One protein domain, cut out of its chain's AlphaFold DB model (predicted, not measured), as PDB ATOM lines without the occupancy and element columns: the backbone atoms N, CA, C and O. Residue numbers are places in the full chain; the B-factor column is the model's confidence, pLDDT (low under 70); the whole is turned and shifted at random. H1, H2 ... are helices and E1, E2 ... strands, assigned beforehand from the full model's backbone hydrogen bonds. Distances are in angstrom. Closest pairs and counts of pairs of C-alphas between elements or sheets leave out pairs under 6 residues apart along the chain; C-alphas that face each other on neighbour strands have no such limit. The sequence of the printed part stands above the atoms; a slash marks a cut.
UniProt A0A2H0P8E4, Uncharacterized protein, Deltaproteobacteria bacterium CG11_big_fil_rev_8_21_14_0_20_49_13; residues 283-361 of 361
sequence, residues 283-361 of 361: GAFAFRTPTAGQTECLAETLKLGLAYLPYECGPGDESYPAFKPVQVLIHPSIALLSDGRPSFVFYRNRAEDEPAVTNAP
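What this domain is: This is residues 283 to 361 of the 361 residues of an uncharacterized protein of Deltaproteobacteria bacterium CG11_big_fil_rev_8_21_14_0_20_49_13 (UniProt A0A2H0P8E4). What is the picture? With little regular structure, a small antiparallel sheet, E1-E3-E2, and one helix, H1, that only grazes it are joined by long stretches with no named element, residues 305 to 325 between H1 and E2 and residues 330 to 344 between E2 and E3. What is printed? The 79 residues hold E1, H1, E2, E3 in chain order, a mixed class with 27 residues in named elements. It is compact, radius of gyration of the C-alphas 11.4 A, spanning 33 by 23 by 21 A.

How they stand to each other: How do strands pair? Inner strand E3, residues 345 to 349, is antiparallel to E1, residues 284 to 288, with N 347 and O 286 2.8 A apart, within hydrogen-bond range. E3 forms a hairpin with E2, residues 326 to 329, with N 329 and O 346 2.8 A apart, also within range. Where is the helix? H1, residues 292 to 304, grazes the sheet with residues 295 to 302; every O i to N i+4 pair in it is within hydrogen-bond range. E1, H1, E2 form a split strand-helix-strand unit, two same-way strands with E3 between, its crossover right-handed.

Where its parts are: Where does E1 begin? C-alpha 284 is at (-19.586, -82.574, 29.352). Where does E3 end? C-alpha 349 is at (-18.348, -75.605, 27.281); E3 is 13.7 A and H1 18.6 A from first to last C-alpha.

The domain as a whole: How large is it? The two farthest C-alphas, Ser 338 and Glu 352, are 34.4 A apart. Which links are long? H1 to E2 and E2 to E3; the printed part has no cut, and no printed residue is under 70 in pLDDT.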
ATOM      1  N   GLY A 283     -15.451 -82.393  30.587       95.25
ATOM      2  CA  GLY A 283     -16.399 -81.442  31.155       95.25
ATOM      3  C   GLY A 283     -17.778 -81.435  30.498       95.25
ATOM      4  O   GLY A 283     -18.449 -80.400  30.520       95.25
ATOM      5  N   ALA A 284     -18.228 -82.538  29.885       97.50
ATOM      6  CA  ALA A 284     -19.586 -82.574  29.352       97.50
ATOM      7  C   ALA A 284     -20.637 -82.550  30.467       97.50
ATOM      8  O   ALA A 284     -20.541 -83.283  31.446       97.50
ATOM      9  N   PHE A 285     -21.669 -81.728  30.284       96.50
ATOM     10  CA  PHE A 285     -22.780 -81.545  31.224       96.50
ATOM     11  C   PHE A 285     -24.100 -82.130  30.702       96.50
ATOM     12  O   PHE A 285     -25.077 -82.232  31.444       96.50
ATOM     13  N   ALA A 286     -24.174 -82.511  29.427       95.94
ATOM     14  CA  ALA A 286     -25.343 -83.170  28.858       95.94
ATOM     15  C   ALA A 286     -24.943 -84.154  27.762       95.94
ATOM     16  O   ALA A 286     -23.879 -84.036  27.156       95.94
ATOM     17  N   PHE A 287     -25.829 -85.097  27.471       96.31
ATOM     18  CA  PHE A 287     -25.713 -86.000  26.336       96.31
ATOM     19  C   PHE A 287     -27.085 -86.240  25.715       96.31
ATOM     20  O   PHE A 287     -28.113 -85.921  26.308       96.31
ATOM     21  N   ARG A 288     -27.101 -86.791  24.501       94.00
ATOM     22  CA  ARG A 288     -28.303 -87.366  23.883       94.00
ATOM     23  C   ARG A 288     -27.938 -88.287  22.731       94.00
ATOM     24  O   ARG A 288     -26.859 -88.160  22.155       94.00
ATOM     25  N   THR A 289     -28.897 -89.085  22.286       94.25
ATOM     26  CA  THR A 289     -28.819 -89.770  20.993       94.25
ATOM     27  C   THR A 289     -29.268 -88.833  19.857       94.25
ATOM     28  O   THR A 289     -30.365 -88.263  19.921       94.25
ATOM     29  N   PRO A 290     -28.455 -88.613  18.806       95.44
ATOM     30  CA  PRO A 290     -28.850 -87.810  17.652       95.44
ATOM     31  C   PRO A 290     -29.809 -88.544  16.711       95.44
ATOM     32  O   PRO A 290     -29.712 -89.752  16.504       95.44
ATOM     33  N   THR A 291     -30.719 -87.810  16.063       96.00
ATOM     34  CA  THR A 291     -31.490 -88.331  14.920       96.00
ATOM     35  C   THR A 291     -30.588 -88.521  13.693       96.00
ATOM     36  O   THR A 291     -29.453 -88.038  13.661       96.00
ATOM     37  N   ALA A 292     -31.078 -89.205  12.653       94.38
ATOM     38  CA  ALA A 292     -30.335 -89.365  11.398       94.38
ATOM     39  C   ALA A 292     -29.964 -88.022  10.754       94.38
ATOM     40  O   ALA A 292     -28.787 -87.778  10.508       94.38
ATOM     41  N   GLY A 293     -30.929 -87.107  10.603       96.19
ATOM     42  CA  GLY A 293     -30.658 -85.777  10.041       96.19
ATOM     43  C   GLY A 293     -29.679 -84.953  10.884       96.19
ATOM     44  O   GLY A 293     -28.811 -84.275  10.345       96.19
ATOM     45  N   GLN A 294     -29.750 -85.066  12.214       96.88
ATOM     46  CA  GLN A 294     -28.782 -84.408  13.096       96.88
ATOM     47  C   GLN A 294     -27.386 -85.017  12.966       96.88
ATOM     48  O   GLN A 294     -26.406 -84.285  13.004       96.88
ATOM     49  N   THR A 295     -27.281 -86.335  12.788       96.25
ATOM     50  CA  THR A 295     -25.990 -87.011  12.591       96.25
ATOM     51  C   THR A 295     -25.309 -86.532  11.312       96.25
ATOM     52  O   THR A 295     -24.124 -86.207  11.337       96.25
ATOM     53  N   GLU A 296     -26.059 -86.426  10.213       95.94
ATOM     54  CA  GLU A 296     -25.555 -85.894   8.942       95.94
ATOM     55  C   GLU A 296     -25.062 -84.446   9.097       95.94
ATOM     56  O   GLU A 296     -23.932 -84.135   8.715       95.94
ATOM     57  N   CYS A 297     -25.860 -83.589   9.746       97.25
ATOM     58  CA  CYS A 297     -25.483 -82.201  10.018       97.25
ATOM     59  C   CYS A 297     -24.228 -82.092  10.896       97.25
ATOM     60  O   CYS A 297     -23.320 -81.309  10.605       97.25
ATOM     61  N   LEU A 298     -24.154 -82.879  11.974       97.25
ATOM     62  CA  LEU A 298     -23.015 -82.884  12.891       97.25
ATOM     63  C   LEU A 298     -21.735 -83.335  12.179       97.25
ATOM     64  O   LEU A 298     -20.685 -82.724  12.369       97.25
ATOM     65  N   ALA A 299     -21.823 -84.352  11.318       95.69
ATOM     66  CA  ALA A 299     -20.696 -84.820  10.519       95.69
ATOM     67  C   ALA A 299     -20.209 -83.757   9.518       95.69
ATOM     68  O   ALA A 299     -19.000 -83.568   9.353       95.69
ATOM     69  N   GLU A 300     -21.124 -83.033   8.868       96.75
ATOM     70  CA  GLU A 300     -20.772 -81.918   7.984       96.75
ATOM     71  C   GLU A 300     -20.132 -80.760   8.761       96.75
ATOM     72  O   GLU A 300     -19.083 -80.250   8.363       96.75
ATOM     73  N   THR A 301     -20.702 -80.401   9.910       96.75
ATOM     74  CA  THR A 301     -20.196 -79.335  10.786       96.75
ATOM     75  C   THR A 301     -18.790 -79.650  11.297       96.75
ATOM     76  O   THR A 301     -17.911 -78.789  11.236       96.75
ATOM     77  N   LEU A 302     -18.551 -80.897  11.721       96.50
ATOM     78  CA  LEU A 302     -17.231 -81.396  12.111       96.50
ATOM     79  C   LEU A 302     -16.232 -81.285  10.952       96.50
ATOM     80  O   LEU A 302     -15.120 -80.794  11.130       96.50
ATOM     81  N   LYS A 303     -16.631 -81.704   9.746       96.25
ATOM     82  CA  LYS A 303     -15.776 -81.669   8.551       96.25
ATOM     83  C   LYS A 303     -15.407 -80.245   8.126       96.25
ATOM     84  O   LYS A 303     -14.304 -80.029   7.627       96.25
ATOM     85  N   LEU A 304     -16.332 -79.299   8.267       96.12
ATOM     86  CA  LEU A 304     -16.131 -77.898   7.896       96.12
ATOM     87  C   LEU A 304     -15.445 -77.075   8.997       96.12
ATOM     88  O   LEU A 304     -14.978 -75.976   8.704       96.12
ATOM     89  N   GLY A 305     -15.377 -77.584  10.232       93.50
ATOM     90  CA  GLY A 305     -14.775 -76.882  11.366       93.50
ATOM     91  C   GLY A 305     -15.512 -75.589  11.714       93.50
ATOM     92  O   GLY A 305     -14.879 -74.561  11.950       93.50
ATOM     93  N   LEU A 306     -16.851 -75.604  11.675       93.44
ATOM     94  CA  LEU A 306     -17.635 -74.387  11.901       93.44
ATOM     95  C   LEU A 306     -17.506 -73.903  13.348       93.44
ATOM     96  O   LEU A 306     -17.531 -74.691  14.291       93.44
ATOM     97  N   ALA A 307     -17.451 -72.582  13.521       91.25
ATOM     98  CA  ALA A 307     -17.408 -71.933  14.831       91.25
ATOM     99  C   ALA A 307     -18.786 -71.817  15.507       91.25
ATOM    100  O   ALA A 307     -18.873 -71.300  16.616       91.25
ATOM    101  N   TYR A 308     -19.867 -72.259  14.862       89.75
ATOM    102  CA  TYR A 308     -21.222 -72.276  15.415       89.75
ATOM    103  C   TYR A 308     -21.919 -73.585  15.047       89.75
ATOM    104  O   TYR A 308     -21.589 -74.199  14.032       89.75
ATOM    105  N   LEU A 309     -22.884 -73.996  15.870       93.44
ATOM    106  CA  LEU A 309     -23.702 -75.176  15.619       93.44
ATOM    107  C   LEU A 309     -24.967 -74.762  14.846       93.44
ATOM    108  O   LEU A 309     -25.751 -73.972  15.378       93.44
ATOM    109  N   PRO A 310     -25.186 -75.252  13.611       93.38
ATOM    110  CA  PRO A 310     -26.449 -75.042  12.906       93.38
ATOM    111  C   PRO A 310     -27.637 -75.589  13.709       93.38
ATOM    112  O   PRO A 310     -27.523 -76.624  14.365       93.38
ATOM    113  N   TYR A 311     -28.792 -74.928  13.638       91.56
ATOM    114  CA  TYR A 311     -29.982 -75.316  14.408       91.56
ATOM    115  C   TYR A 311     -30.444 -76.750  14.088       91.56
ATOM    116  O   TYR A 311     -30.858 -77.507  14.964       91.56
ATOM    117  N   GLU A 312     -30.320 -77.159  12.827       93.31
ATOM    118  CA  GLU A 312     -30.643 -78.500  12.343       93.31
ATOM    119  C   GLU A 312     -29.741 -79.611  12.919       93.31
ATOM    120  O   GLU A 312     -30.150 -80.773  12.947       93.31
ATOM    121  N   CYS A 313     -28.556 -79.276  13.446       93.38
ATOM    122  CA  CYS A 313     -27.678 -80.227  14.137       93.38
ATOM    123  C   CYS A 313     -28.191 -80.577  15.547       93.38
ATOM    124  O   CYS A 313     -27.772 -81.583  16.131       93.38
ATOM    125  N   GLY A 314     -29.135 -79.796  16.081       92.38
ATOM    126  CA  GLY A 314     -29.771 -80.002  17.377       92.38
ATOM    127  C   GLY A 314     -29.509 -78.867  18.373       92.38
ATOM    128  O   GLY A 314     -29.205 -77.748  17.962       92.38
ATOM    129  N   PRO A 315     -29.659 -79.139  19.684       92.00
ATOM    130  CA  PRO A 315     -29.479 -78.148  20.739       92.00
ATOM    131  C   PRO A 315     -28.103 -77.495  20.663       92.00
ATOM    132  O   PRO A 315     -27.091 -78.187  20.618       92.00
ATOM    133  N   GLY A 316     -28.073 -76.169  20.672       91.00
ATOM    134  CA  GLY A 316     -26.845 -75.386  20.738       91.00
ATOM    135  C   GLY A 316     -26.898 -74.411  21.901       91.00
ATOM    136  O   GLY A 316     -27.617 -74.617  22.878       91.00
ATOM    137  N   ASP A 317     -26.190 -73.303  21.749       93.50
ATOM    138  CA  ASP A 317     -26.147 -72.212  22.713       93.50
ATOM    139  C   ASP A 317     -27.539 -71.840  23.255       93.50
ATOM    140  O   ASP A 317     -27.735 -71.735  24.463       93.50
ATOM    141  N   GLU A 318     -28.529 -71.629  22.386       91.38
ATOM    142  CA  GLU A 318     -29.878 -71.210  22.803       91.38
ATOM    143  C   GLU A 318     -30.560 -72.185  23.768       91.38
ATOM    144  O   GLU A 318     -31.318 -71.748  24.630       91.38
ATOM    145  N   SER A 319     -30.261 -73.481  23.657       90.50
ATOM    146  CA  SER A 319     -30.784 -74.516  24.552       90.50
ATOM    147  C   SER A 319     -30.031 -74.580  25.881       90.50
ATOM    148  O   SER A 319     -30.602 -75.006  26.880       90.50
ATOM    149  N   TYR A 320     -28.774 -74.130  25.907       91.50
ATOM    150  CA  TYR A 320     -27.907 -74.158  27.084       91.50
ATOM    151  C   TYR A 320     -27.295 -72.776  27.363       91.50
ATOM    152  O   TYR A 320     -26.077 -72.597  27.296       91.50
ATOM    153  N   PRO A 321     -28.114 -71.762  27.692       92.12
ATOM    154  CA  PRO A 321     -27.645 -70.384  27.793       92.12
ATOM    155  C   PRO A 321     -26.588 -70.159  28.882       92.12
ATOM    156  O   PRO A 321     -25.756 -69.270  28.732       92.12
ATOM    157  N   ALA A 322     -26.602 -70.967  29.944       92.12
ATOM    158  CA  ALA A 322     -25.618 -70.915  31.027       92.12
ATOM    159  C   ALA A 322     -24.247 -71.511  30.647       92.12
ATOM    160  O   ALA A 322     -23.267 -71.277  31.345       92.12
ATOM    161  N   PHE A 323     -24.181 -72.250  29.538       92.75
ATOM    162  CA  PHE A 323     -23.019 -73.020  29.085       92.75
ATOM    163  C   PHE A 323     -22.476 -72.534  27.732       92.75
ATOM    164  O   PHE A 323     -21.699 -73.216  27.068       92.75
ATOM    165  N   LYS A 324     -22.905 -71.350  27.278       92.69
ATOM    166  CA  LYS A 324     -22.403 -70.771  26.029       92.69
ATOM    167  C   LYS A 324     -20.930 -70.348  26.177       92.69
ATOM    168  O   LYS A 324     -20.602 -69.727  27.190       92.69
ATOM    169  N   PRO A 325     -20.087 -70.543  25.147       94.81
ATOM    170  CA  PRO A 325     -20.387 -71.247  23.902       94.81
ATOM    171  C   PRO A 325     -20.305 -72.773  24.071       94.81
ATOM    172  O   PRO A 325     -19.378 -73.302  24.683       94.81
ATOM    173  N   VAL A 326     -21.260 -73.480  23.472       95.31
ATOM    174  CA  VAL A 326     -21.384 -74.939  23.547       95.31
ATOM    175  C   VAL A 326     -20.587 -75.610  22.430       95.31
ATOM    176  O   VAL A 326     -20.519 -75.116  21.297       95.31
ATOM    177  N   GLN A 327     -20.005 -76.766  22.741       96.81
ATOM    178  CA  GLN A 327     -19.409 -77.700  21.791       96.81
ATOM    179  C   GLN A 327     -20.072 -79.068  21.897       96.81
ATOM    180  O   GLN A 327     -20.360 -79.549  22.993       96.81
ATOM    181  N   VAL A 328     -20.279 -79.697  20.741       97.88
ATOM    182  CA  VAL A 328     -20.746 -81.078  20.634       97.88
ATOM    183  C   VAL A 328     -19.551 -82.005  20.428       97.88
ATOM    184  O   VAL A 328     -18.840 -81.897  19.429       97.88
ATOM    185  N   LEU A 329     -19.342 -82.938  21.348       97.62
ATOM    186  CA  LEU A 329     -18.351 -84.005  21.241       97.62
ATOM    187  C   LEU A 329     -19.009 -85.277  20.686       97.62
ATOM    188  O   LEU A 329     -19.966 -85.805  21.260       97.62
ATOM    189  N   ILE A 330     -18.463 -85.787  19.583       96.44
ATOM    190  CA  ILE A 330     -18.768 -87.105  19.017       96.44
ATOM    191  C   ILE A 330     -17.635 -88.049  19.423       96.44
ATOM    192  O   ILE A 330     -16.580 -88.067  18.789       96.44
ATOM    193  N   HIS A 331     -17.829 -88.801  20.503       93.75
ATOM    194  CA  HIS A 331     -16.757 -89.605  21.087       93.75
ATOM    195  C   HIS A 331     -16.459 -90.857  20.232       93.75
ATOM    196  O   HIS A 331     -17.338 -91.706  20.078       93.75
ATOM    197  N   PRO A 332     -15.235 -91.030  19.695       89.94
ATOM    198  CA  PRO A 332     -14.938 -92.076  18.712       89.94
ATOM    199  C   PRO A 332     -14.888 -93.488  19.307       89.94
ATOM    200  O   PRO A 332     -15.077 -94.455  18.576       89.94
ATOM    201  N   SER A 333     -14.630 -93.614  20.612       90.56
ATOM    202  CA  SER A 333     -14.578 -94.916  21.296       90.56
ATOM    203  C   SER A 333     -15.941 -95.418  21.775       90.56
ATOM    204  O   SER A 333     -16.006 -96.520  22.302       90.56
ATOM    205  N   ILE A 334     -17.002 -94.615  21.649       92.50
ATOM    206  CA  ILE A 334     -18.357 -95.028  22.030       92.50
ATOM    207  C   ILE A 334     -18.993 -95.734  20.844       92.50
ATOM    208  O   ILE A 334     -18.903 -95.257  19.708       92.50
ATOM    209  N   ALA A 335     -19.631 -96.872  21.115       87.00
ATOM    210  CA  ALA A 335     -20.265 -97.673  20.085       87.00
ATOM    211  C   ALA A 335     -21.272 -96.849  19.259       87.00
ATOM    212  O   ALA A 335     -21.973 -95.958  19.750       87.00
ATOM    213  N   LEU A 336     -21.331 -97.154  17.966       90.75
ATOM    214  CA  LEU A 336     -22.364 -96.630  17.082       90.75
ATOM    215  C   LEU A 336     -23.622 -97.493  17.214       90.75
ATOM    216  O   LEU A 336     -23.552 -98.687  17.499       90.75
ATOM    217  N   LEU A 337     -24.778 -96.895  16.945       89.31
ATOM    218  CA  LEU A 337     -26.010 -97.636  16.705       89.31
ATOM    219  C   LEU A 337     -25.869 -98.510  15.451       89.31
ATOM    220  O   LEU A 337     -25.019 -98.268  14.591       89.31
ATOM    221  N   SER A 338     -26.756 -99.494  15.306       87.00
ATOM    222  CA  SER A 338     -26.769-100.418  14.160       87.00
ATOM    223  C   SER A 338     -26.921 -99.728  12.798       87.00
ATOM    224  O   SER A 338     -26.513-100.279  11.778       87.00
ATOM    225  N   ASP A 339     -27.468 -98.512  12.770       88.31
ATOM    226  CA  ASP A 339     -27.588 -97.676  11.572       88.31
ATOM    227  C   ASP A 339     -26.379 -96.749  11.329       88.31
ATOM    228  O   ASP A 339     -26.399 -95.928  10.413       88.31
ATOM    229  N   GLY A 340     -25.316 -96.889  12.126       89.62
ATOM    230  CA  GLY A 340     -24.062 -96.148  12.000       89.62
ATOM    231  C   GLY A 340     -24.058 -94.770  12.662       89.62
ATOM    232  O   GLY A 340     -23.045 -94.075  12.592       89.62
ATOM    233  N   ARG A 341     -25.150 -94.348  13.310       93.75
ATOM    234  CA  ARG A 341     -25.172 -93.089  14.073       93.75
ATOM    235  C   ARG A 341     -24.426 -93.232  15.402       93.75
ATOM    236  O   ARG A 341     -24.441 -94.318  15.978       93.75
ATOM    237  N   PRO A 342     -23.839 -92.157  15.958       93.75
ATOM    238  CA  PRO A 342     -23.360 -92.172  17.339       93.75
ATOM    239  C   PRO A 342     -24.485 -92.575  18.298       93.75
ATOM    240  O   PRO A 342     -25.582 -92.022  18.199       93.75
ATOM    241  N   SER A 343     -24.235 -93.502  19.234       93.69
ATOM    242  CA  SER A 343     -25.211 -93.785  20.302       93.69
ATOM    243  C   SER A 343     -25.442 -92.554  21.177       93.69
ATOM    244  O   SER A 343     -26.583 -92.260  21.537       93.69
ATOM    245  N   PHE A 344     -24.382 -91.779  21.419       96.25
ATOM    246  CA  PHE A 344     -24.432 -90.543  22.184       96.25
ATOM    247  C   PHE A 344     -23.577 -89.450  21.544       96.25
ATOM    248  O   PHE A 344     -22.524 -89.708  20.960       96.25
ATOM    249  N   VAL A 345     -24.034 -88.212  21.693       97.38
ATOM    250  CA  VAL A 345     -23.224 -87.001  21.543       97.38
ATOM    251  C   VAL A 345     -23.277 -86.223  22.848       97.38
ATOM    252  O   VAL A 345     -24.312 -86.224  23.517       97.38
ATOM    253  N   PHE A 346     -22.183 -85.553  23.190       98.12
ATOM    254  CA  PHE A 346     -21.994 -84.898  24.484       98.12
ATOM    255  C   PHE A 346     -21.883 -83.387  24.303       98.12
ATOM    256  O   PHE A 346     -21.325 -82.925  23.313       98.12
ATOM    257  N   TYR A 347     -22.415 -82.621  25.248       97.56
ATOM    258  CA  TYR A 347     -22.392 -81.160  25.248       97.56
ATOM    259  C   TYR A 347     -21.499 -80.672  26.372       97.56
ATOM    260  O   TYR A 347     -21.701 -81.056  27.525       97.56
ATOM    261  N   ARG A 348     -20.545 -79.809  26.031       96.44
ATOM    262  CA  ARG A 348     -19.616 -79.175  26.971       96.44
ATOM    263  C   ARG A 348     -19.406 -77.706  26.628       96.44
ATOM    264  O   ARG A 348     -19.740 -77.276  25.521       96.44
ATOM    265  N   ASN A 349     -18.836 -76.954  27.563       94.25
ATOM    266  CA  ASN A 349     -18.348 -75.605  27.281       94.25
ATOM    267  C   ASN A 349     -17.112 -75.694  26.384       94.25
ATOM    268  O   ASN A 349     -16.300 -76.602  26.550       94.25
ATOM    269  N   ARG A 350     -16.941 -74.731  25.479       93.12
ATOM    270  CA  ARG A 350     -15.705 -74.568  24.704       93.12
ATOM    271  C   ARG A 350     -15.126 -73.171  24.817       93.12
ATOM    272  O   ARG A 350     -15.808 -72.235  25.237       93.12
ATOM    273  N   ALA A 351     -13.878 -73.022  24.388       91.12
ATOM    274  CA  ALA A 351     -13.324 -71.710  24.091       91.12
ATOM    275  C   ALA A 351     -13.917 -71.146  22.783       91.12
ATOM    276  O   ALA A 351     -14.407 -71.885  21.926       91.12
ATOM    277  N   GLU A 352     -13.897 -69.818  22.620       87.06
ATOM    278  CA  GLU A 352     -14.473 -69.153  21.437       87.06
ATOM    279  C   GLU A 352     -13.782 -69.546  20.117       87.06
ATOM    280  O   GLU A 352     -14.397 -69.460  19.053       87.06
ATOM    281  N   ASP A 353     -12.520 -69.976  20.175       90.00
ATOM    282  CA  ASP A 353     -11.687 -70.346  19.028       90.00
ATOM    283  C   ASP A 353     -11.741 -71.840  18.664       90.00
ATOM    284  O   ASP A 353     -11.239 -72.236  17.610       90.00
ATOM    285  N   GLU A 354     -12.382 -72.669  19.485       94.12
ATOM    286  CA  GLU A 354     -12.577 -74.094  19.212       94.12
ATOM    287  C   GLU A 354     -13.749 -74.324  18.243       94.12
ATOM    288  O   GLU A 354     -14.676 -73.518  18.202       94.12
ATOM    289  N   PRO A 355     -13.785 -75.415  17.458       95.94
ATOM    290  CA  PRO A 355     -14.931 -75.715  16.597       95.94
ATOM    291  C   PRO A 355     -16.180 -76.080  17.417       95.94
ATOM    292  O   PRO A 355     -16.087 -76.619  18.517       95.94
ATOM    293  N   ALA A 356     -17.372 -75.846  16.865       96.19
ATOM    294  CA  ALA A 356     -18.642 -76.178  17.519       96.19
ATOM    295  C   ALA A 356     -18.912 -77.689  17.612       96.19
ATOM    296  O   ALA A 356     -19.731 -78.115  18.424       96.19
ATOM    297  N   VAL A 357     -18.230 -78.501  16.798       97.56
ATOM    298  CA  VAL A 357     -18.285 -79.967  16.847       97.56
ATOM    299  C   VAL A 357     -16.863 -80.518  16.811       97.56
ATOM    300  O   VAL A 357     -16.058 -80.083  15.989       97.56
ATOM    301  N   THR A 358     -16.561 -81.480  17.679       96.69
ATOM    302  CA  THR A 358     -15.258 -82.157  17.764       96.69
ATOM    303  C   THR A 358     -15.436 -83.666  17.934       96.69
ATOM    304  O   THR A 358     -16.495 -84.141  18.342       96.69
ATOM    305  N   ASN A 359     -14.391 -84.430  17.626       94.00
ATOM    306  CA  ASN A 359     -14.277 -85.856  17.931       94.00
ATOM    307  C   ASN A 359     -13.096 -86.174  18.867       94.00
ATOM    308  O   ASN A 359     -12.763 -87.340  19.064       94.00
ATOM    309  N   ALA A 360     -12.453 -85.141  19.414       87.00
ATOM    310  CA  ALA A 360     -11.372 -85.261  20.378       87.00
ATOM    311  C   ALA A 360     -11.828 -84.683  21.730       87.00
ATOM    312  O   ALA A 360     -12.303 -83.539  21.742       87.00
ATOM    313  N   PRO A 361     -11.712 -85.460  22.827       74.94
ATOM    314  CA  PRO A 361     -11.880 -84.962  24.187       74.94
ATOM    315  C   PRO A 361     -10.976 -83.767  24.474       74.94
ATOM    316  O   PRO A 361      -9.793 -83.799  24.071       74.94
TER     317      PRO A 361